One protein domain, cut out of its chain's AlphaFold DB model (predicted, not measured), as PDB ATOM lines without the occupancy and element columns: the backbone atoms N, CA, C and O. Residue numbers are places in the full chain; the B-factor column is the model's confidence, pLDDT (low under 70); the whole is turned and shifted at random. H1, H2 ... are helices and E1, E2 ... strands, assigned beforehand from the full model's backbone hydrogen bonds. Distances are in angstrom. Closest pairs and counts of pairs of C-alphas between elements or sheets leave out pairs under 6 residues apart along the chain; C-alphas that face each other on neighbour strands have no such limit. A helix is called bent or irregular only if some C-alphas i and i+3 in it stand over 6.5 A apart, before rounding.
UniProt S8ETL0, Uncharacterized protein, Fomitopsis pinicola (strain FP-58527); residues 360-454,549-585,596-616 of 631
ATOM      1  N   ALA A 360      -3.586 -12.650  69.825       93.62
ATOM      2  CA  ALA A 360      -3.147 -13.414  70.994       93.62
ATOM      3  C   ALA A 360      -1.971 -12.746  71.730       93.62
ATOM      4  O   ALA A 360      -1.943 -12.786  72.955       93.62
ATOM      5  N   HIS A 361      -1.044 -12.082  71.027       93.38
ATOM      6  CA  HIS A 361       0.014 -11.271  71.651       93.38
ATOM      7  C   HIS A 361      -0.582 -10.064  72.387       93.38
ATOM      8  O   HIS A 361      -0.199  -9.786  73.521       93.38
ATOM      9  N   VAL A 362      -1.560  -9.387  71.769       94.25
ATOM     10  CA  VAL A 362      -2.295  -8.271  72.391       94.25
ATOM     11  C   VAL A 362      -3.062  -8.756  73.626       94.25
ATOM     12  O   VAL A 362      -2.854  -8.233  74.716       94.25
ATOM     13  N   LYS A 363      -3.839  -9.839  73.509       94.44
ATOM     14  CA  LYS A 363      -4.577 -10.413  74.643       94.44
ATOM     15  C   LYS A 363      -3.666 -10.898  75.781       94.44
ATOM     16  O   LYS A 363      -4.009 -10.744  76.948       94.44
ATOM     17  N   ALA A 364      -2.496 -11.460  75.471       94.62
ATOM     18  CA  ALA A 364      -1.521 -11.854  76.487       94.62
ATOM     19  C   ALA A 364      -0.929 -10.637  77.226       94.62
ATOM     20  O   ALA A 364      -0.672 -10.716  78.427       94.62
ATOM     21  N   ALA A 365      -0.756  -9.503  76.539       94.44
ATOM     22  CA  ALA A 365      -0.377  -8.240  77.167       94.44
ATOM     23  C   ALA A 365      -1.493  -7.690  78.072       94.44
ATOM     24  O   ALA A 365      -1.215  -7.326  79.213       94.44
ATOM     25  N   GLU A 366      -2.747  -7.692  77.609       94.38
ATOM     26  CA  GLU A 366      -3.927  -7.321  78.408       94.38
ATOM     27  C   GLU A 366      -4.034  -8.171  79.686       94.38
ATOM     28  O   GLU A 366      -4.171  -7.633  80.785       94.38
ATOM     29  N   GLU A 367      -3.903  -9.497  79.569       94.69
ATOM     30  CA  GLU A 367      -3.963 -10.433  80.697       94.69
ATOM     31  C   GLU A 367      -2.787 -10.252  81.673       94.69
ATOM     32  O   GLU A 367      -2.977 -10.294  82.894       94.69
ATOM     33  N   HIS A 368      -1.578  -9.975  81.168       93.69
ATOM     34  CA  HIS A 368      -0.424  -9.649  82.006       93.69
ATOM     35  C   HIS A 368      -0.640  -8.345  82.787       93.69
ATOM     36  O   HIS A 368      -0.408  -8.305  83.996       93.69
ATOM     37  N   ILE A 369      -1.135  -7.295  82.124       92.50
ATOM     38  CA  ILE A 369      -1.427  -6.000  82.751       92.50
ATOM     39  C   ILE A 369      -2.528  -6.169  83.805       92.50
ATOM     40  O   ILE A 369      -2.311  -5.813  84.959       92.50
ATOM     41  N   ALA A 370      -3.643  -6.825  83.474       92.31
ATOM     42  CA  ALA A 370      -4.714  -7.128  84.425       92.31
ATOM     43  C   ALA A 370      -4.233  -7.961  85.633       92.31
ATOM     44  O   ALA A 370      -4.729  -7.787  86.748       92.31
ATOM     45  N   THR A 371      -3.233  -8.832  85.446       93.25
ATOM     46  CA  THR A 371      -2.595  -9.597  86.531       93.25
ATOM     47  C   THR A 371      -1.706  -8.720  87.423       93.25
ATOM     48  O   THR A 371      -1.719  -8.888  88.646       93.25
ATOM     49  N   LEU A 372      -0.948  -7.773  86.854       92.44
ATOM     50  CA  LEU A 372      -0.170  -6.792  87.624       92.44
ATOM     51  C   LEU A 372      -1.078  -5.851  88.422       92.44
ATOM     52  O   LEU A 372      -0.790  -5.568  89.585       92.44
ATOM     53  N   GLU A 373      -2.176  -5.406  87.812       92.88
ATOM     54  CA  GLU A 373      -3.191  -4.577  88.459       92.88
ATOM     55  C   GLU A 373      -3.859  -5.322  89.613       92.88
ATOM     56  O   GLU A 373      -3.804  -4.849  90.746       92.88
ATOM     57  N   ARG A 374      -4.385  -6.536  89.387       94.00
ATOM     58  CA  ARG A 374      -5.021  -7.329  90.452       94.00
ATOM     59  C   ARG A 374      -4.100  -7.519  91.662       94.00
ATOM     60  O   ARG A 374      -4.522  -7.249  92.780       94.00
ATOM     61  N   ARG A 375      -2.831  -7.882  91.442       94.75
ATOM     62  CA  ARG A 375      -1.830  -8.058  92.517       94.75
ATOM     63  C   ARG A 375      -1.509  -6.775  93.285       94.75
ATOM     64  O   ARG A 375      -1.071  -6.842  94.434       94.75
ATOM     65  N   TRP A 376      -1.682  -5.609  92.667       94.88
ATOM     66  CA  TRP A 376      -1.560  -4.331  93.363       94.88
ATOM     67  C   TRP A 376      -2.806  -4.021  94.192       94.88
ATOM     68  O   TRP A 376      -2.679  -3.678  95.364       94.88
ATOM     69  N   VAL A 377      -3.998  -4.232  93.630       95.81
ATOM     70  CA  VAL A 377      -5.268  -4.056  94.348       95.81
ATOM     71  C   VAL A 377      -5.348  -4.990  95.562       95.81
ATOM     72  O   VAL A 377      -5.672  -4.530  96.653       95.81
ATOM     73  N   GLU A 378      -4.955  -6.259  95.416       96.38
ATOM     74  CA  GLU A 378      -4.804  -7.230  96.515       96.38
ATOM     75  C   GLU A 378      -3.898  -6.692  97.638       96.38
ATOM     76  O   GLU A 378      -4.260  -6.760  98.815       96.38
ATOM     77  N   ARG A 379      -2.745  -6.097  97.290       96.69
ATOM     78  CA  ARG A 379      -1.821  -5.495  98.265       96.69
ATOM     79  C   ARG A 379      -2.438  -4.293  98.973       96.69
ATOM     80  O   ARG A 379      -2.404  -4.246 100.198       96.69
ATOM     81  N   CYS A 380      -3.017  -3.348  98.235       96.81
ATOM     82  CA  CYS A 380      -3.630  -2.158  98.824       96.81
ATOM     83  C   CYS A 380      -4.838  -2.500  99.704       96.81
ATOM     84  O   CYS A 380      -5.016  -1.877 100.745       96.81
ATOM     85  N   VAL A 381      -5.636  -3.507  99.337       97.12
ATOM     86  CA  VAL A 381      -6.748  -4.004 100.164       97.12
ATOM     87  C   VAL A 381      -6.243  -4.668 101.449       97.12
ATOM     88  O   VAL A 381      -6.872  -4.494 102.491       97.12
ATOM     89  N   ALA A 382      -5.108  -5.374 101.414       97.31
ATOM     90  CA  ALA A 382      -4.488  -5.940 102.613       97.31
ATOM     91  C   ALA A 382      -3.877  -4.860 103.529       97.31
ATOM     92  O   ALA A 382      -4.082  -4.885 104.740       97.31
ATOM     93  N   GLU A 383      -3.162  -3.889 102.958       97.62
ATOM     94  CA  GLU A 383      -2.491  -2.802 103.684       97.62
ATOM     95  C   GLU A 383      -3.501  -1.826 104.316       97.62
ATOM     96  O   GLU A 383      -3.461  -1.556 105.520       97.62
ATOM     97  N   LEU A 384      -4.494  -1.391 103.536       97.38
ATOM     98  CA  LEU A 384      -5.616  -0.559 103.984       97.38
ATOM     99  C   LEU A 384      -6.767  -1.393 104.580       97.38
ATOM    100  O   LEU A 384      -7.878  -0.891 104.756       97.38
ATOM    101  N   GLY A 385      -6.541  -2.668 104.918       96.25
ATOM    102  CA  GLY A 385      -7.558  -3.553 105.504       96.25
ATOM    103  C   GLY A 385      -8.090  -3.070 106.859       96.25
ATOM    104  O   GLY A 385      -9.198  -3.418 107.252       96.25
ATOM    105  N   HIS A 386      -7.328  -2.215 107.544       97.25
ATOM    106  CA  HIS A 386      -7.674  -1.603 108.828       97.25
ATOM    107  C   HIS A 386      -8.641  -0.402 108.722       97.25
ATOM    108  O   HIS A 386      -9.173   0.038 109.740       97.25
ATOM    109  N   VAL A 387      -8.870   0.142 107.520       97.69
ATOM    110  CA  VAL A 387      -9.792   1.272 107.294       97.69
ATOM    111  C   VAL A 387     -11.246   0.780 107.428       97.69
ATOM    112  O   VAL A 387     -11.599  -0.212 106.781       97.69
ATOM    113  N   PRO A 388     -12.123   1.417 108.226       97.38
ATOM    114  CA  PRO A 388     -13.514   0.980 108.357       97.38
ATOM    115  C   PRO A 388     -14.298   1.240 107.061       97.38
ATOM    116  O   PRO A 388     -14.010   2.183 106.326       97.38
ATOM    117  N   ASP A 389     -15.326   0.436 106.774       96.06
ATOM    118  CA  ASP A 389     -16.012   0.471 105.466       96.06
ATOM    119  C   ASP A 389     -16.690   1.811 105.131       96.06
ATOM    120  O   ASP A 389     -16.856   2.135 103.958       96.06
ATOM    121  N   LYS A 390     -17.022   2.621 106.145       96.62
ATOM    122  CA  LYS A 390     -17.519   3.998 105.966       96.62
ATOM    123  C   LYS A 390     -16.479   4.894 105.285       96.62
ATOM    124  O   LYS A 390     -16.810   5.636 104.365       96.62
ATOM    125  N   ASP A 391     -15.223   4.770 105.698       97.25
ATOM    126  CA  ASP A 391     -14.119   5.604 105.223       97.25
ATOM    127  C   ASP A 391     -13.496   5.009 103.948       97.25
ATOM    128  O   ASP A 391     -12.941   5.730 103.118       97.25
ATOM    129  N   ALA A 392     -13.665   3.699 103.722       96.62
ATOM    130  CA  ALA A 392     -13.256   3.007 102.499       96.62
ATOM    131  C   ALA A 392     -13.981   3.506 101.228       96.62
ATOM    132  O   ALA A 392     -13.483   3.296 100.121       96.62
ATOM    133  N   VAL A 393     -15.127   4.184 101.361       96.25
ATOM    134  CA  VAL A 393     -15.811   4.858 100.239       96.25
ATOM    135  C   VAL A 393     -15.064   6.125  99.802       96.25
ATOM    136  O   VAL A 393     -15.045   6.436  98.616       96.25
ATOM    137  N   HIS A 394     -14.418   6.827 100.739       96.62
ATOM    138  CA  HIS A 394     -13.683   8.076 100.492       96.62
ATOM    139  C   HIS A 394     -12.163   7.880 100.361       96.62
ATOM    140  O   HIS A 394     -11.455   8.775  99.907       96.62
ATOM    141  N   THR A 395     -11.655   6.708 100.746       96.38
ATOM    142  CA  THR A 395     -10.248   6.323 100.598       96.38
ATOM    143  C   THR A 395     -10.004   5.806  99.181       96.38
ATOM    144  O   THR A 395     -10.505   4.741  98.820       96.38
ATOM    145  N   TYR A 396      -9.223   6.525  98.380       96.19
ATOM    146  CA  TYR A 396      -8.785   6.072  97.054       96.19
ATOM    147  C   TYR A 396      -7.576   5.137  97.155       96.19
ATOM    148  O   TYR A 396      -6.756   5.269  98.067       96.19
ATOM    149  N   ILE A 397      -7.438   4.197  96.216       95.31
ATOM    150  CA  ILE A 397      -6.233   3.361  96.142       95.31
ATOM    151  C   ILE A 397      -5.045   4.164  95.584       95.31
ATOM    152  O   ILE A 397      -5.191   4.840  94.563       95.31
ATOM    153  N   PRO A 398      -3.850   4.070  96.201       93.69
ATOM    154  CA  PRO A 398      -2.657   4.738  95.698       93.69
ATOM    155  C   PRO A 398      -2.206   4.164  94.348       93.69
ATOM    156  O   PRO A 398      -2.252   2.956  94.103       93.69
ATOM    157  N   LEU A 399      -1.710   5.046  93.483       89.50
ATOM    158  CA  LEU A 399      -1.244   4.723  92.135       89.50
ATOM    159  C   LEU A 399      -0.044   3.749  92.159       89.50
ATOM    160  O   LEU A 399       1.037   4.108  92.645       89.50
ATOM    161  N   ARG A 400      -0.197   2.554  91.566       90.19
ATOM    162  CA  ARG A 400       0.794   1.451  91.539       90.19
ATOM    163  C   ARG A 400       2.215   1.904  91.187       90.19
ATOM    164  O   ARG A 400       2.388   2.506  90.134       90.19
ATOM    165  N   PRO A 401       3.258   1.623  91.993       90.12
ATOM    166  CA  PRO A 401       4.625   2.027  91.666       90.12
ATOM    167  C   PRO A 401       5.081   1.419  90.324       90.12
ATOM    168  O   PRO A 401       4.595   0.342  89.953       90.12
ATOM    169  N   PRO A 402       6.006   2.079  89.595       85.19
ATOM    170  CA  PRO A 402       6.468   1.610  88.291       85.19
ATOM    171  C   PRO A 402       6.898   0.133  88.316       85.19
ATOM    172  O   PRO A 402       7.555  -0.293  89.271       85.19
ATOM    173  N   PRO A 403       6.538  -0.667  87.295       85.06
ATOM    174  CA  PRO A 403       6.904  -2.077  87.253       85.06
ATOM    175  C   PRO A 403       8.428  -2.253  87.219       85.06
ATOM    176  O   PRO A 403       9.142  -1.489  86.567       85.06
ATOM    177  N   SER A 404       8.920  -3.300  87.887       89.06
ATOM    178  CA  SER A 404      10.300  -3.763  87.727       89.06
ATOM    179  C   SER A 404      10.569  -4.153  86.271       89.06
ATOM    180  O   SER A 404       9.660  -4.589  85.565       89.06
ATOM    181  N   ALA A 405      11.828  -4.065  85.827       86.44
ATOM    182  CA  ALA A 405      12.206  -4.379  84.443       86.44
ATOM    183  C   ALA A 405      11.831  -5.813  84.000       86.44
ATOM    184  O   ALA A 405      11.627  -6.062  82.818       86.44
ATOM    185  N   SER A 406      11.667  -6.738  84.953       88.31
ATOM    186  CA  SER A 406      11.159  -8.104  84.745       88.31
ATOM    187  C   SER A 406       9.697  -8.192  84.282       88.31
ATOM    188  O   SER A 406       9.272  -9.246  83.825       88.31
ATOM    189  N   ASN A 407       8.918  -7.122  84.463       89.31
ATOM    190  CA  ASN A 407       7.470  -7.069  84.238       89.31
ATOM    191  C   ASN A 407       7.125  -6.093  83.095       89.31
ATOM    192  O   ASN A 407       6.046  -5.500  83.066       89.31
ATOM    193  N   ILE A 408       8.084  -5.868  82.196       90.00
ATOM    194  CA  ILE A 408       7.910  -5.098  80.968       90.00
ATOM    195  C   ILE A 408       7.208  -5.987  79.939       90.00
ATOM    196  O   ILE A 408       7.569  -7.149  79.760       90.00
ATOM    197  N   VAL A 409       6.214  -5.444  79.234       91.94
ATOM    198  CA  VAL A 409       5.542  -6.176  78.151       91.94
ATOM    199  C   VAL A 409       6.338  -5.998  76.859       91.94
ATOM    200  O   VAL A 409       6.377  -4.902  76.306       91.94
ATOM    201  N   HIS A 410       6.955  -7.071  76.366       92.06
ATOM    202  CA  HIS A 410       7.661  -7.086  75.082       92.06
ATOM    203  C   HIS A 410       6.674  -7.369  73.943       92.06
ATOM    204  O   HIS A 410       6.061  -8.437  73.926       92.06
ATOM    205  N   LEU A 411       6.547  -6.457  72.975       92.50
ATOM    206  CA  LEU A 411       5.713  -6.659  71.786       92.50
ATOM    207  C   LEU A 411       6.548  -6.572  70.492       92.50
ATOM    208  O   LEU A 411       7.192  -5.547  70.248       92.50
ATOM    209  N   PRO A 412       6.554  -7.633  69.658       89.88
ATOM    210  CA  PRO A 412       7.226  -7.624  68.361       89.88
ATOM    211  C   PRO A 412       6.458  -6.737  67.377       89.88
ATOM    212  O   PRO A 412       5.240  -6.867  67.267       89.88
ATOM    213  N   PHE A 413       7.148  -5.858  66.647       89.75
ATOM    214  CA  PHE A 413       6.508  -5.005  65.647       89.75
ATOM    215  C   PHE A 413       7.395  -4.842  64.396       89.75
ATOM    216  O   PHE A 413       8.564  -4.484  64.525       89.75
ATOM    217  N   PRO A 414       6.886  -5.071  63.172       87.06
ATOM    218  CA  PRO A 414       7.627  -4.752  61.955       87.06
ATOM    219  C   PRO A 414       7.687  -3.232  61.764       87.06
ATOM    220  O   PRO A 414       6.656  -2.563  61.709       87.06
ATOM    221  N   SER A 415       8.893  -2.688  61.631       80.81
ATOM    222  CA  SER A 415       9.162  -1.247  61.488       80.81
ATOM    223  C   SER A 415       8.345  -0.578  60.379       80.81
ATOM    224  O   SER A 415       7.734   0.479  60.572       80.81
ATOM    225  N   SER A 416       8.312  -1.233  59.220       81.75
ATOM    226  CA  SER A 416       7.788  -0.736  57.956       81.75
ATOM    227  C   SER A 416       6.742  -1.710  57.390       81.75
ATOM    228  O   SER A 416       7.039  -2.545  56.535       81.75
ATOM    229  N   PRO A 417       5.475  -1.614  57.844       78.06
ATOM    230  CA  PRO A 417       4.353  -2.263  57.177       78.06
ATOM    231  C   PRO A 417       4.379  -1.991  55.671       78.06
ATOM    232  O   PRO A 417       4.413  -0.829  55.254       78.06
ATOM    233  N   THR A 418       4.251  -3.030  54.844       82.31
ATOM    234  CA  THR A 418       3.781  -2.801  53.473       82.31
ATOM    235  C   THR A 418       2.394  -2.166  53.563       82.31
ATOM    236  O   THR A 418       1.559  -2.597  54.363       82.31
ATOM    237  N   ASN A 419       2.134  -1.122  52.769       84.38
ATOM    238  CA  ASN A 419       0.852  -0.412  52.787       84.38
ATOM    239  C   ASN A 419      -0.239  -1.228  52.068       84.38
ATOM    240  O   ASN A 419      -0.721  -0.865  50.998       84.38
ATOM    241  N   THR A 420      -0.566  -2.385  52.638       89.81
ATOM    242  CA  THR A 420      -1.543  -3.349  52.138       89.81
ATOM    243  C   THR A 420      -2.637  -3.580  53.194       89.81
ATOM    244  O   THR A 420      -2.397  -3.371  54.387       89.81
ATOM    245  N   PRO A 421      -3.858  -4.007  52.810       90.50
ATOM    246  CA  PRO A 421      -4.978  -4.094  53.756       90.50
ATOM    247  C   PRO A 421      -4.773  -5.076  54.923       90.50
ATOM    248  O   PRO A 421      -5.343  -4.878  55.992       90.50
ATOM    249  N   GLY A 422      -3.959  -6.124  54.749       91.00
ATOM    250  CA  GLY A 422      -3.693  -7.126  55.793       91.00
ATOM    251  C   GLY A 422      -2.997  -6.546  57.036       91.00
ATOM    252  O   GLY A 422      -3.588  -6.575  58.115       91.00
ATOM    253  N   PRO A 423      -1.785  -5.977  56.896       88.69
ATOM    254  CA  PRO A 423      -1.094  -5.215  57.938       88.69
ATOM    255  C   PRO A 423      -1.954  -4.140  58.609       88.69
ATOM    256  O   PRO A 423      -1.930  -4.014  59.830       88.69
ATOM    257  N   LEU A 424      -2.761  -3.398  57.841       88.50
ATOM    258  CA  LEU A 424      -3.652  -2.377  58.404       88.50
ATOM    259  C   LEU A 424      -4.748  -2.989  59.293       88.50
ATOM    260  O   LEU A 424      -4.990  -2.488  60.388       88.50
ATOM    261  N   ASN A 425      -5.351  -4.108  58.883       90.81
ATOM    262  CA  ASN A 425      -6.327  -4.831  59.703       90.81
ATOM    263  C   ASN A 425      -5.703  -5.438  60.973       90.81
ATOM    264  O   ASN A 425      -6.378  -5.518  61.997       90.81
ATOM    265  N   ALA A 426      -4.425  -5.833  60.937       89.00
ATOM    266  CA  ALA A 426      -3.682  -6.271  62.123       89.00
ATOM    267  C   ALA A 426      -3.300  -5.102  63.055       89.00
ATOM    268  O   ALA A 426      -3.215  -5.280  64.268       89.00
ATOM    269  N   LEU A 427      -3.110  -3.896  62.506       90.94
ATOM    270  CA  LEU A 427      -2.762  -2.698  63.269       90.94
ATOM    271  C   LEU A 427      -3.936  -2.160  64.104       90.94
ATOM    272  O   LEU A 427      -3.706  -1.682  65.209       90.94
ATOM    273  N   ILE A 428      -5.181  -2.265  63.621       91.56
ATOM    274  CA  ILE A 428      -6.386  -1.771  64.323       91.56
ATOM    275  C   ILE A 428      -6.508  -2.292  65.772       91.56
ATOM    276  O   ILE A 428      -6.546  -1.460  66.678       91.56
ATOM    277  N   PRO A 429      -6.540  -3.614  66.058       91.38
ATOM    278  CA  PRO A 429      -6.667  -4.096  67.437       91.38
ATOM    279  C   PRO A 429      -5.483  -3.675  68.318       91.38
ATOM    280  O   PRO A 429      -5.667  -3.438  69.508       91.38
ATOM    281  N   PHE A 430      -4.287  -3.525  67.743       92.56
ATOM    282  CA  PHE A 430      -3.120  -3.059  68.486       92.56
ATOM    283  C   PHE A 430      -3.182  -1.557  68.815       92.56
ATOM    284  O   PHE A 430      -2.822  -1.159  69.920       92.56
ATOM    285  N   VAL A 431      -3.694  -0.723  67.905       92.50
ATOM    286  CA  VAL A 431      -3.943   0.703  68.174       92.50
ATOM    287  C   VAL A 431      -5.036   0.877  69.227       92.50
ATOM    288  O   VAL A 431      -4.841   1.663  70.147       92.50
ATOM    289  N   ASN A 432      -6.121   0.098  69.165       92.75
ATOM    290  CA  ASN A 432      -7.181   0.123  70.180       92.75
ATOM    291  C   ASN A 432      -6.647  -0.250  71.581       92.75
ATOM    292  O   ASN A 432      -7.027   0.371  72.568       92.75
ATOM    293  N   PHE A 433      -5.737  -1.228  71.660       93.62
ATOM    294  CA  PHE A 433      -5.039  -1.608  72.895       93.62
ATOM    295  C   PHE A 433      -4.121  -0.493  73.425       93.62
ATOM    296  O   PHE A 433      -4.127  -0.192  74.619       93.62
ATOM    297  N   LEU A 434      -3.352   0.171  72.554       92.44
ATOM    298  CA  LEU A 434      -2.559   1.336  72.962       92.44
ATOM    299  C   LEU A 434      -3.452   2.507  73.404       92.44
ATOM    300  O   LEU A 434      -3.094   3.223  74.333       92.44
ATOM    301  N   GLU A 435      -4.625   2.684  72.794       91.31
ATOM    302  CA  GLU A 435      -5.600   3.698  73.198       91.31
ATOM    303  C   GLU A 435      -6.206   3.400  74.579       91.31
ATOM    304  O   GLU A 435      -6.245   4.303  75.413       91.31
ATOM    305  N   SER A 436      -6.600   2.156  74.883       91.06
ATOM    306  CA  SER A 436      -7.120   1.806  76.218       91.06
ATOM    307  C   SER A 436      -6.090   2.003  77.337       91.06
ATOM    308  O   SER A 436      -6.468   2.296  78.466       91.06
ATOM    309  N   LEU A 437      -4.795   1.907  77.021       89.94
ATOM    310  CA  LEU A 437      -3.691   2.170  77.952       89.94
ATOM    311  C   LEU A 437      -3.333   3.657  78.105       89.94
ATOM    312  O   LEU A 437      -2.652   4.022  79.064       89.94
ATOM    313  N   LEU A 438      -3.758   4.503  77.163       88.12
ATOM    314  CA  LEU A 438      -3.581   5.959  77.202       88.12
ATOM    315  C   LEU A 438      -4.789   6.689  77.810       88.12
ATOM    316  O   LEU A 438      -4.676   7.865  78.161       88.12
ATOM    317  N   GLN A 439      -5.935   6.018  77.949       88.38
ATOM    318  CA  GLN A 439      -7.093   6.572  78.652       88.38
ATOM    319  C   GLN A 439      -6.762   6.801  80.140       88.38
ATOM    320  O   GLN A 439      -6.119   5.954  80.766       88.38
ATOM    321  N   PRO A 440      -7.183   7.937  80.731       81.62
ATOM    322  CA  PRO A 440      -6.944   8.206  82.143       81.62
ATOM    323  C   PRO A 440      -7.658   7.148  83.004       81.62
ATOM    324  O   PRO A 440      -8.845   6.893  82.774       81.62
ATOM    325  N   PRO A 441      -6.978   6.536  83.990       82.12
ATOM    326  CA  PRO A 441      -7.587   5.518  84.834       82.12
ATOM    327  C   PRO A 441      -8.805   6.061  85.593       82.12
ATOM    328  O   PRO A 441      -8.722   7.158  86.151       82.12
ATOM    329  N   PRO A 442      -9.910   5.302  85.693       88.00
ATOM    330  CA  PRO A 442     -10.973   5.622  86.635       88.00
ATOM    331  C   PRO A 442     -10.429   5.629  88.070       88.00
ATOM    332  O   PRO A 442      -9.750   4.682  88.480       88.00
ATOM    333  N   GLU A 443     -10.742   6.669  88.843       89.94
ATOM    334  CA  GLU A 443     -10.415   6.712  90.271       89.94
ATOM    335  C   GLU A 443     -11.132   5.566  90.997       89.94
ATOM    336  O   GLU A 443     -12.361   5.477  90.984       89.94
ATOM    337  N   MET A 444     -10.358   4.674  91.619       93.88
ATOM    338  CA  MET A 444     -10.888   3.483  92.278       93.88
ATOM    339  C   MET A 444     -10.836   3.626  93.797       93.88
ATOM    340  O   MET A 444      -9.768   3.820  94.387       93.88
ATOM    341  N   THR A 445     -11.996   3.495  94.437       96.44
ATOM    342  CA  THR A 445     -12.116   3.564  95.898       96.44
ATOM    343  C   THR A 445     -11.757   2.231  96.549       96.44
ATOM    344  O   THR A 445     -11.881   1.158  95.954       96.44
ATOM    345  N   LEU A 446     -11.335   2.274  97.811       96.69
ATOM    346  CA  LEU A 446     -11.007   1.089  98.596       96.69
ATOM    347  C   LEU A 446     -12.226   0.164  98.767       96.69
ATOM    348  O   LEU A 446     -12.069  -1.054  98.778       96.69
ATOM    349  N   ALA A 447     -13.440   0.716  98.831       96.44
ATOM    350  CA  ALA A 447     -14.685  -0.051  98.838       96.44
ATOM    351  C   ALA A 447     -14.900  -0.837  97.529       96.44
ATOM    352  O   ALA A 447     -15.210  -2.029  97.575       96.44
ATOM    353  N   GLN A 448     -14.676  -0.213  96.364       95.44
ATOM    354  CA  GLN A 448     -14.709  -0.915  95.071       95.44
ATOM    355  C   GLN A 448     -13.635  -2.005  95.026       95.44
ATOM    356  O   GLN A 448     -13.927  -3.153  94.714       95.44
ATOM    357  N   ALA A 449     -12.404  -1.672  95.414       96.00
ATOM    358  CA  ALA A 449     -11.283  -2.601  95.449       96.00
ATOM    359  C   ALA A 449     -11.529  -3.826  96.345       96.00
ATOM    360  O   ALA A 449     -11.235  -4.952  95.941       96.00
ATOM    361  N   ARG A 450     -12.127  -3.631  97.530       96.19
ATOM    362  CA  ARG A 450     -12.565  -4.722  98.416       96.19
ATOM    363  C   ARG A 450     -13.542  -5.655  97.702       96.19
ATOM    364  O   ARG A 450     -13.331  -6.861  97.758       96.19
ATOM    365  N   ALA A 451     -14.518  -5.110  96.974       94.88
ATOM    366  CA  ALA A 451     -15.480  -5.877  96.177       94.88
ATOM    367  C   ALA A 451     -14.894  -6.512  94.893       94.88
ATOM    368  O   ALA A 451     -15.536  -7.371  94.295       94.88
ATOM    369  N   LEU A 452     -13.692  -6.117  94.455       93.69
ATOM    370  CA  LEU A 452     -12.980  -6.750  93.335       93.69
ATOM    371  C   LEU A 452     -12.064  -7.897  93.788       93.69
ATOM    372  O   LEU A 452     -11.931  -8.887  93.072       93.69
ATOM    373  N   VAL A 453     -11.437  -7.770  94.962       95.44
ATOM    374  CA  VAL A 453     -10.590  -8.818  95.567       95.44
ATOM    375  C   VAL A 453     -11.450  -9.887  96.240       95.44
ATOM    376  O   VAL A 453     -11.232 -11.078  96.043       95.44
ATOM    377  N   ASN A 454     -12.454  -9.450  97.000       95.06
ATOM    378  CA  ASN A 454     -13.461 -10.288  97.632       95.06
ATOM    379  C   ASN A 454     -14.817  -9.938  97.000       95.06
ATOM    380  O   ASN A 454     -15.560  -9.137  97.577       95.06
ATOM    381  N   THR A 549      -4.316   1.048  87.399       74.88
ATOM    382  CA  THR A 549      -3.929   1.947  88.513       74.88
ATOM    383  C   THR A 549      -2.571   2.646  88.354       74.88
ATOM    384  O   THR A 549      -2.263   3.538  89.145       74.88
ATOM    385  N   ARG A 550      -1.765   2.307  87.337       74.88
ATOM    386  CA  ARG A 550      -0.812   3.254  86.735       74.88
ATOM    387  C   ARG A 550      -0.563   3.000  85.248       74.88
ATOM    388  O   ARG A 550      -0.743   1.878  84.772       74.88
ATOM    389  N   PRO A 551      -0.027   4.026  84.561       70.25
ATOM    390  CA  PRO A 551       0.747   3.878  83.336       70.25
ATOM    391  C   PRO A 551       1.667   2.639  83.293       70.25
ATOM    392  O   PRO A 551       2.330   2.292  84.276       70.25
ATOM    393  N   VAL A 552       1.710   1.972  82.137       83.56
ATOM    394  CA  VAL A 552       2.431   0.706  81.917       83.56
ATOM    395  C   VAL A 552       3.685   0.936  81.070       83.56
ATOM    396  O   VAL A 552       3.644   1.667  80.085       83.56
ATOM    397  N   LYS A 553       4.785   0.251  81.411       85.56
ATOM    398  CA  LYS A 553       5.989   0.183  80.570       85.56
ATOM    399  C   LYS A 553       5.844  -0.929  79.532       85.56
ATOM    400  O   LYS A 553       5.862  -2.111  79.881       85.56
ATOM    401  N   ILE A 554       5.713  -0.540  78.268       88.00
ATOM    402  CA  ILE A 554       5.653  -1.455  77.122       88.00
ATOM    403  C   ILE A 554       6.908  -1.255  76.279       88.00
ATOM    404  O   ILE A 554       7.373  -0.135  76.095       88.00
ATOM    405  N   LEU A 555       7.478  -2.350  75.794       88.56
ATOM    406  CA  LEU A 555       8.716  -2.371  75.032       88.56
ATOM    407  C   LEU A 555       8.411  -2.881  73.628       88.56
ATOM    408  O   LEU A 555       8.107  -4.060  73.442       88.56
ATOM    409  N   ILE A 556       8.462  -1.982  72.648       88.44
ATOM    410  CA  ILE A 556       8.150  -2.313  71.256       88.44
ATOM    411  C   ILE A 556       9.462  -2.481  70.502       88.44
ATOM    412  O   ILE A 556      10.259  -1.548  70.390       88.44
ATOM    413  N   PHE A 557       9.695  -3.696  70.009       84.06
ATOM    414  CA  PHE A 557      10.914  -4.042  69.290       84.06
ATOM    415  C   PHE A 557      10.672  -4.032  67.776       84.06
ATOM    416  O   PHE A 557       9.985  -4.913  67.253       84.06
ATOM    417  N   SER A 558      11.275  -3.048  67.100       82.00
ATOM    418  CA  SER A 558      11.419  -2.994  65.641       82.00
ATOM    419  C   SER A 558      12.615  -3.831  65.185       82.00
ATOM    420  O   SER A 558      13.713  -3.669  65.713       82.00
ATOM    421  N   ALA A 559      12.410  -4.686  64.181       72.12
ATOM    422  CA  ALA A 559      13.403  -5.659  63.705       72.12
ATOM    423  C   ALA A 559      14.706  -5.058  63.151       72.12
ATOM    424  O   ALA A 559      15.777  -5.625  63.339       72.12
ATOM    425  N   ASP A 560      14.603  -3.932  62.449       69.56
ATOM    426  CA  ASP A 560      15.659  -3.317  61.635       69.56
ATOM    427  C   ASP A 560      16.394  -2.165  62.341       69.56
ATOM    428  O   ASP A 560      17.255  -1.520  61.747       69.56
ATOM    429  N   GLY A 561      16.018  -1.850  63.584       68.50
ATOM    430  CA  GLY A 561      16.485  -0.666  64.308       68.50
ATOM    431  C   GLY A 561      15.934   0.675  63.795       68.50
ATOM    432  O   GLY A 561      16.039   1.666  64.517       68.50
ATOM    433  N   TYR A 562      15.290   0.733  62.621       64.31
ATOM    434  CA  TYR A 562      14.726   1.966  62.068       64.31
ATOM    435  C   TYR A 562      13.396   2.296  62.735       64.31
ATOM    436  O   TYR A 562      12.313   1.781  62.451       64.31
ATOM    437  N   THR A 563      13.529   3.179  63.711       54.44
ATOM    438  CA  THR A 563      12.555   3.364  64.775       54.44
ATOM    439  C   THR A 563      11.778   4.681  64.616       54.44
ATOM    440  O   THR A 563      10.566   4.728  64.854       54.44
ATOM    441  N   GLU A 564      12.454   5.723  64.124       50.03
ATOM    442  CA  GLU A 564      11.948   7.079  63.852       50.03
ATOM    443  C   GLU A 564      10.835   7.115  62.791       50.03
ATOM    444  O   GLU A 564       9.855   7.852  62.903       50.03
ATOM    445  N   SER A 565      10.987   6.306  61.740       51.25
ATOM    446  CA  SER A 565      10.120   6.282  60.555       51.25
ATOM    447  C   SER A 565       8.910   5.355  60.696       51.25
ATOM    448  O   SER A 565       8.055   5.323  59.805       51.25
ATOM    449  N   SER A 566       8.826   4.607  61.802       64.12
ATOM    450  CA  SER A 566       7.859   3.526  61.971       64.12
ATOM    451  C   SER A 566       6.408   4.004  61.843       64.12
ATOM    452  O   SER A 566       5.980   5.009  62.422       64.12
ATOM    453  N   MET A 567       5.608   3.248  61.082       71.38
ATOM    454  CA  MET A 567       4.186   3.565  60.861       71.38
ATOM    455  C   MET A 567       3.405   3.664  62.175       71.38
ATOM    456  O   MET A 567       2.478   4.469  62.267       71.38
ATOM    457  N   LEU A 568       3.819   2.900  63.194       76.44
ATOM    458  CA  LEU A 568       3.232   2.940  64.526       76.44
ATOM    459  C   LEU A 568       3.332   4.331  65.154       76.44
ATOM    460  O   LEU A 568       2.301   4.874  65.543       76.44
ATOM    461  N   ALA A 569       4.529   4.928  65.194       75.56
ATOM    462  CA  ALA A 569       4.730   6.261  65.760       75.56
ATOM    463  C   ALA A 569       3.808   7.287  65.080       75.56
ATOM    464  O   ALA A 569       3.122   8.059  65.750       75.56
ATOM    465  N   ARG A 570       3.687   7.221  63.747       76.50
ATOM    466  CA  ARG A 570       2.773   8.075  62.971       76.50
ATOM    467  C   ARG A 570       1.288   7.824  63.264       76.50
ATOM    468  O   ARG A 570       0.521   8.786  63.255       76.50
ATOM    469  N   SER A 571       0.858   6.587  63.522       74.44
ATOM    470  CA  SER A 571      -0.527   6.305  63.938       74.44
ATOM    471  C   SER A 571      -0.810   6.729  65.383       74.44
ATOM    472  O   SER A 571      -1.816   7.392  65.622       74.44
ATOM    473  N   THR A 572       0.092   6.448  66.327       75.12
ATOM    474  CA  THR A 572      -0.062   6.821  67.741       75.12
ATOM    475  C   THR A 572      -0.087   8.340  67.914       75.12
ATOM    476  O   THR A 572      -0.981   8.853  68.580       75.12
ATOM    477  N   ILE A 573       0.794   9.084  67.230       77.25
ATOM    478  CA  ILE A 573       0.784  10.560  67.237       77.25
ATOM    479  C   ILE A 573      -0.558  11.120  66.740       77.25
ATOM    480  O   ILE A 573      -1.049  12.104  67.293       77.25
ATOM    481  N   ARG A 574      -1.195  10.498  65.735       78.12
ATOM    482  CA  ARG A 574      -2.526  10.925  65.262       78.12
ATOM    483  C   ARG A 574      -3.604  10.707  66.323       78.12
ATOM    484  O   ARG A 574      -4.338  11.649  66.600       78.12
ATOM    485  N   VAL A 575      -3.655   9.521  66.937       73.31
ATOM    486  CA  VAL A 575      -4.620   9.190  68.007       73.31
ATOM    487  C   VAL A 575      -4.451  10.123  69.212       73.31
ATOM    488  O   VAL A 575      -5.425  10.709  69.688       73.31
ATOM    489  N   MET A 576      -3.211  10.348  69.657       69.06
ATOM    490  CA  MET A 576      -2.914  11.274  70.755       69.06
ATOM    491  C   MET A 576      -3.281  12.724  70.412       69.06
ATOM    492  O   MET A 576      -3.852  13.417  71.248       69.06
ATOM    493  N   SER A 577      -3.019  13.175  69.180       75.38
ATOM    494  CA  SER A 577      -3.395  14.520  68.721       75.38
ATOM    495  C   SER A 577      -4.915  14.729  68.726       75.38
ATOM    496  O   SER A 577      -5.393  15.751  69.220       75.38
ATOM    497  N   THR A 578      -5.699  13.736  68.279       72.69
ATOM    498  CA  THR A 578      -7.169  13.807  68.346       72.69
ATOM    499  C   THR A 578      -7.706  13.847  69.779       72.69
ATOM    500  O   THR A 578      -8.637  14.605  70.049       72.69
ATOM    501  N   HIS A 579      -7.097  13.115  70.720       64.62
ATOM    502  CA  HIS A 579      -7.473  13.187  72.141       64.62
ATOM    503  C   HIS A 579      -7.085  14.525  72.784       64.62
ATOM    504  O   HIS A 579      -7.909  15.140  73.461       64.62
ATOM    505  N   ALA A 580      -5.878  15.033  72.522       63.34
ATOM    506  CA  ALA A 580      -5.413  16.314  73.060       63.34
ATOM    507  C   ALA A 580      -6.307  17.494  72.626       63.34
ATOM    508  O   ALA A 580      -6.670  18.338  73.449       63.34
ATOM    509  N   GLN A 581      -6.724  17.526  71.354       60.34
ATOM    510  CA  GLN A 581      -7.652  18.544  70.849       60.34
ATOM    511  C   GLN A 581      -9.046  18.438  71.489       60.34
ATOM    512  O   GLN A 581      -9.650  19.463  71.805       60.34
ATOM    513  N   LEU A 582      -9.543  17.220  71.734       52.81
ATOM    514  CA  LEU A 582     -10.850  16.999  72.361       52.81
ATOM    515  C   LEU A 582     -10.887  17.443  73.835       52.81
ATOM    516  O   LEU A 582     -11.904  17.973  74.287       52.81
ATOM    517  N   VAL A 583      -9.789  17.255  74.575       51.44
ATOM    518  CA  VAL A 583      -9.667  17.669  75.985       51.44
ATOM    519  C   VAL A 583      -9.504  19.188  76.117       51.44
ATOM    520  O   VAL A 583     -10.158  19.798  76.961       51.44
ATOM    521  N   SER A 584      -8.707  19.823  75.250       51.69
ATOM    522  CA  SER A 584      -8.462  21.279  75.287       51.69
ATOM    523  C   SER A 584      -9.707  22.134  74.962       51.69
ATOM    524  O   SER A 584      -9.777  23.313  75.301       51.69
ATOM    525  N   GLY A 585     -10.736  21.549  74.335       45.88
ATOM    526  CA  GLY A 585     -11.913  22.272  73.838       45.88
ATOM    527  C   GLY A 585     -13.001  22.649  74.861       45.88
ATOM    528  O   GLY A 585     -14.031  23.181  74.451       45.88
ATOM    529  N   GLN A 596      -2.389  12.906  83.887       49.66
ATOM    530  CA  GLN A 596      -2.271  12.557  82.463       49.66
ATOM    531  C   GLN A 596      -0.975  11.774  82.178       49.66
ATOM    532  O   GLN A 596       0.128  12.208  82.512       49.66
ATOM    533  N   GLY A 597      -1.118  10.598  81.559       47.91
ATOM    534  CA  GLY A 597      -0.001   9.738  81.180       47.91
ATOM    535  C   GLY A 597       0.744  10.298  79.971       47.91
ATOM    536  O   GLY A 597       0.287  10.164  78.840       47.91
ATOM    537  N   SER A 598       1.908  10.903  80.201       46.16
ATOM    538  CA  SER A 598       2.790  11.359  79.122       46.16
ATOM    539  C   SER A 598       3.541  10.173  78.503       46.16
ATOM    540  O   SER A 598       4.142   9.373  79.220       46.16
ATOM    541  N   LEU A 599       3.467  10.024  77.176       53.69
ATOM    542  CA  LEU A 599       4.095   8.925  76.437       53.69
ATOM    543  C   LEU A 599       5.546   9.281  76.096       53.69
ATOM    544  O   LEU A 599       5.792   9.991  75.120       53.69
ATOM    545  N   TRP A 600       6.506   8.771  76.865       45.03
ATOM    546  CA  TRP A 600       7.922   8.953  76.555       45.03
ATOM    547  C   TRP A 600       8.398   7.843  75.629       45.03
ATOM    548  O   TRP A 600       8.291   6.659  75.943       45.03
ATOM    549  N   ILE A 601       8.930   8.252  74.481       52.81
ATOM    550  CA  ILE A 601       9.592   7.384  73.516       52.81
ATOM    551  C   ILE A 601      11.092   7.634  73.681       52.81
ATOM    552  O   ILE A 601      11.618   8.597  73.127       52.81
ATOM    553  N   GLU A 602      11.776   6.810  74.479       43.22
ATOM    554  CA  GLU A 602      13.230   6.937  74.628       43.22
ATOM    555  C   GLU A 602      13.935   6.334  73.402       43.22
ATOM    556  O   GLU A 602      13.757   5.158  73.077       43.22
ATOM    557  N   GLU A 603      14.714   7.158  72.702       40.66
ATOM    558  CA  GLU A 603      15.497   6.791  71.520       40.66
ATOM    559  C   GLU A 603      16.952   6.542  71.948       40.66
ATOM    560  O   GLU A 603      17.601   7.432  72.500       40.66
ATOM    561  N   ARG A 604      17.480   5.338  71.704       40.56
ATOM    562  CA  ARG A 604      18.910   5.029  71.852       40.56
ATOM    563  C   ARG A 604      19.386   4.230  70.649       40.56
ATOM    564  O   ARG A 604      18.800   3.195  70.324       40.56
ATOM    565  N   GLU A 605      20.458   4.698  70.015       35.12
ATOM    566  CA  GLU A 605      21.032   4.063  68.828       35.12
ATOM    567  C   GLU A 605      21.293   2.567  69.073       35.12
ATOM    568  O   GLU A 605      21.962   2.163  70.029       35.12
ATOM    569  N   GLY A 606      20.697   1.725  68.226       36.59
ATOM    570  CA  GLY A 606      20.847   0.272  68.268       36.59
ATOM    571  C   GLY A 606      20.149  -0.474  69.417       36.59
ATOM    572  O   GLY A 606      20.306  -1.695  69.478       36.59
ATOM    573  N   ARG A 607      19.395   0.170  70.332       37.59
ATOM    574  CA  ARG A 607      18.730  -0.537  71.455       37.59
ATOM    575  C   ARG A 607      17.322  -0.033  71.805       37.59
ATOM    576  O   ARG A 607      17.165   0.922  72.550       37.59
ATOM    577  N   ILE A 608      16.337  -0.811  71.340       36.91
ATOM    578  CA  ILE A 608      14.990  -1.086  71.894       36.91
ATOM    579  C   ILE A 608      14.230   0.067  72.590       36.91
ATOM    580  O   ILE A 608      14.550   0.462  73.710       36.91
ATOM    581  N   LYS A 609      13.094   0.480  72.006       47.41
ATOM    582  CA  LYS A 609      12.206   1.508  72.572       47.41
ATOM    583  C   LYS A 609      11.427   1.035  73.801       47.41
ATOM    584  O   LYS A 609      10.518   0.208  73.691       47.41
ATOM    585  N   VAL A 610      11.721   1.647  74.950       40.84
ATOM    586  CA  VAL A 610      10.819   1.689  76.109       40.84
ATOM    587  C   VAL A 610       9.792   2.789  75.859       40.84
ATOM    588  O   VAL A 610      10.153   3.959  75.758       40.84
ATOM    589  N   LEU A 611       8.515   2.419  75.791       50.28
ATOM    590  CA  LEU A 611       7.423   3.356  76.004       50.28
ATOM    591  C   LEU A 611       7.195   3.429  77.511       50.28
ATOM    592  O   LEU A 611       6.516   2.581  78.097       50.28
ATOM    593  N   ASP A 612       7.818   4.420  78.142       44.53
ATOM    594  CA  ASP A 612       7.492   4.790  79.512       44.53
ATOM    595  C   ASP A 612       6.289   5.726  79.441       44.53
ATOM    596  O   ASP A 612       6.430   6.934  79.251       44.53
ATOM    597  N   VAL A 613       5.080   5.171  79.543       47.81
ATOM    598  CA  VAL A 613       3.930   6.009  79.877       47.81
ATOM    599  C   VAL A 613       4.166   6.457  81.321       47.81
ATOM    600  O   VAL A 613       4.251   5.627  82.224       47.81
ATOM    601  N   LYS A 614       4.314   7.762  81.553       42.25
ATOM    602  CA  LYS A 614       4.666   8.321  82.862       42.25
ATOM    603  C   LYS A 614       3.692   9.435  83.227       42.25
ATOM    604  O   LYS A 614       3.585  10.437  82.524       42.25
ATOM    605  N   GLY A 615       2.988   9.278  84.343       43.25
ATOM    606  CA  GLY A 615       2.369  10.420  85.014       43.25
ATOM    607  C   GLY A 615       3.477  11.239  85.671       43.25
ATOM    608  O   GLY A 615       4.301  10.668  86.390       43.25
ATOM    609  N   VAL A 616       3.541  12.541  85.393       33.28
ATOM    610  CA  VAL A 616       4.534  13.428  86.015       33.28
ATOM    611  C   VAL A 616       4.140  13.640  87.477       33.28
ATOM    612  O   VAL A 616       3.189  14.357  87.775       33.28
TER     613      VAL A 616
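Overview. This is residues 360 to 454, 549 to 585 and 596 to 616 of the 631 residues of an uncharacterized protein of Fomitopsis pinicola (strain FP-58527) (UniProt S8ETL0). What does the model look like? The long helix H1 and the helix H2 run lengthwise, one staggered past the other, with a twisted four-stranded sheet beside H2 and the beginning of H1, and the short helix H3 packs on H1 toward its other end. H4 crosses H2, and its residues 580 to 584 stick out. What makes it up? The printed part has 153 residues with four named helices and four named strands, in the order H1 E1 H2 H3 E2 H4 E3 E4, class mixed; the mixed sheet runs E1 E2 E4 E3. How compact is it? It is only just loose, close to compact, with a radius of gyration of the C-alphas of 18.0 A and spans of 57 by 40 by 29 A.

Arrangement. Which helices touch? H1, residues 360 to 386, and H2, residues 421 to 438, only just touch, with 3 pairs of C-alphas within 8 A, the closest those of Val 362 and Phe 430 at 6.6 A, at a shallow tilt of 9 degrees, the same way. With its residues 374 to 384 alone H1 touches H3, residues 446 to 453, the closest C-alphas being those of Glu 378 and Val 453 at 6.1 A, at a steep tilt of 55 degrees, opposite ways. With its residues 431 to 435 alone H2 touches H4, residues 567 to 584, the closest C-alphas being those of Val 431 and Thr 572 at 7.3 A, at a steep tilt of 43 degrees, the same way. How do the strands pair? E1, residues 409 to 413, and E2, residues 553 to 558, are parallel, with N 411 and O 555 within hydrogen-bond range at 2.9 A. E2 and E4, residues 609 to 615, are antiparallel, with N 611 and O 554 at 2.8 A. E3, residues 597 to 601, and E4 form a hairpin, antiparallel, with N 614 and O 598 at 2.8 A. Which helices are on the sheet? H1, H2 and H4 only graze it, with residues 361 to 369, 427 to 438 and 568 to 576; H3 is not on it. Are the helix backbones complete? Every O i to N i+4 pair is within hydrogen-bond range in H3 and H4, against 22 of 23 in H1 and 12 of 14 in H2.

Along the chain. Where are the longer helices? H1 begins at C-alpha 360 (-3.147, -13.414, 70.994) and is 39.9 A long; it is irregular, with C-alphas 383 and 386 7.4 A apart. H2 is 25.5 A long with a kink of 26 degrees near residue 429, and H4 is 26.1 A. How long are the others? H3 is 10.4 A, E1 12.6 A, E2 16.2 A, E3 12.5 A and E4 18.2 A, ending at C-alpha 615 (2.369, 10.420, 85.014).

Size, cuts and confidence. How far does it reach? The two C-alphas farthest apart, those of Pro 388 and Thr 418, are 57.7 A apart. Where are cuts and long links? Residues 455 to 548 and 586 to 595 are not printed, with gaps between C-alphas of 18.0 A and 16.2 A; the link from H1 to E1, 22 residues, is long. Where is confidence low? The mean pLDDT of the printed part is 80.2, and residues 560 to 566, 576, 579 to 585 and 596 to 616 are under 70.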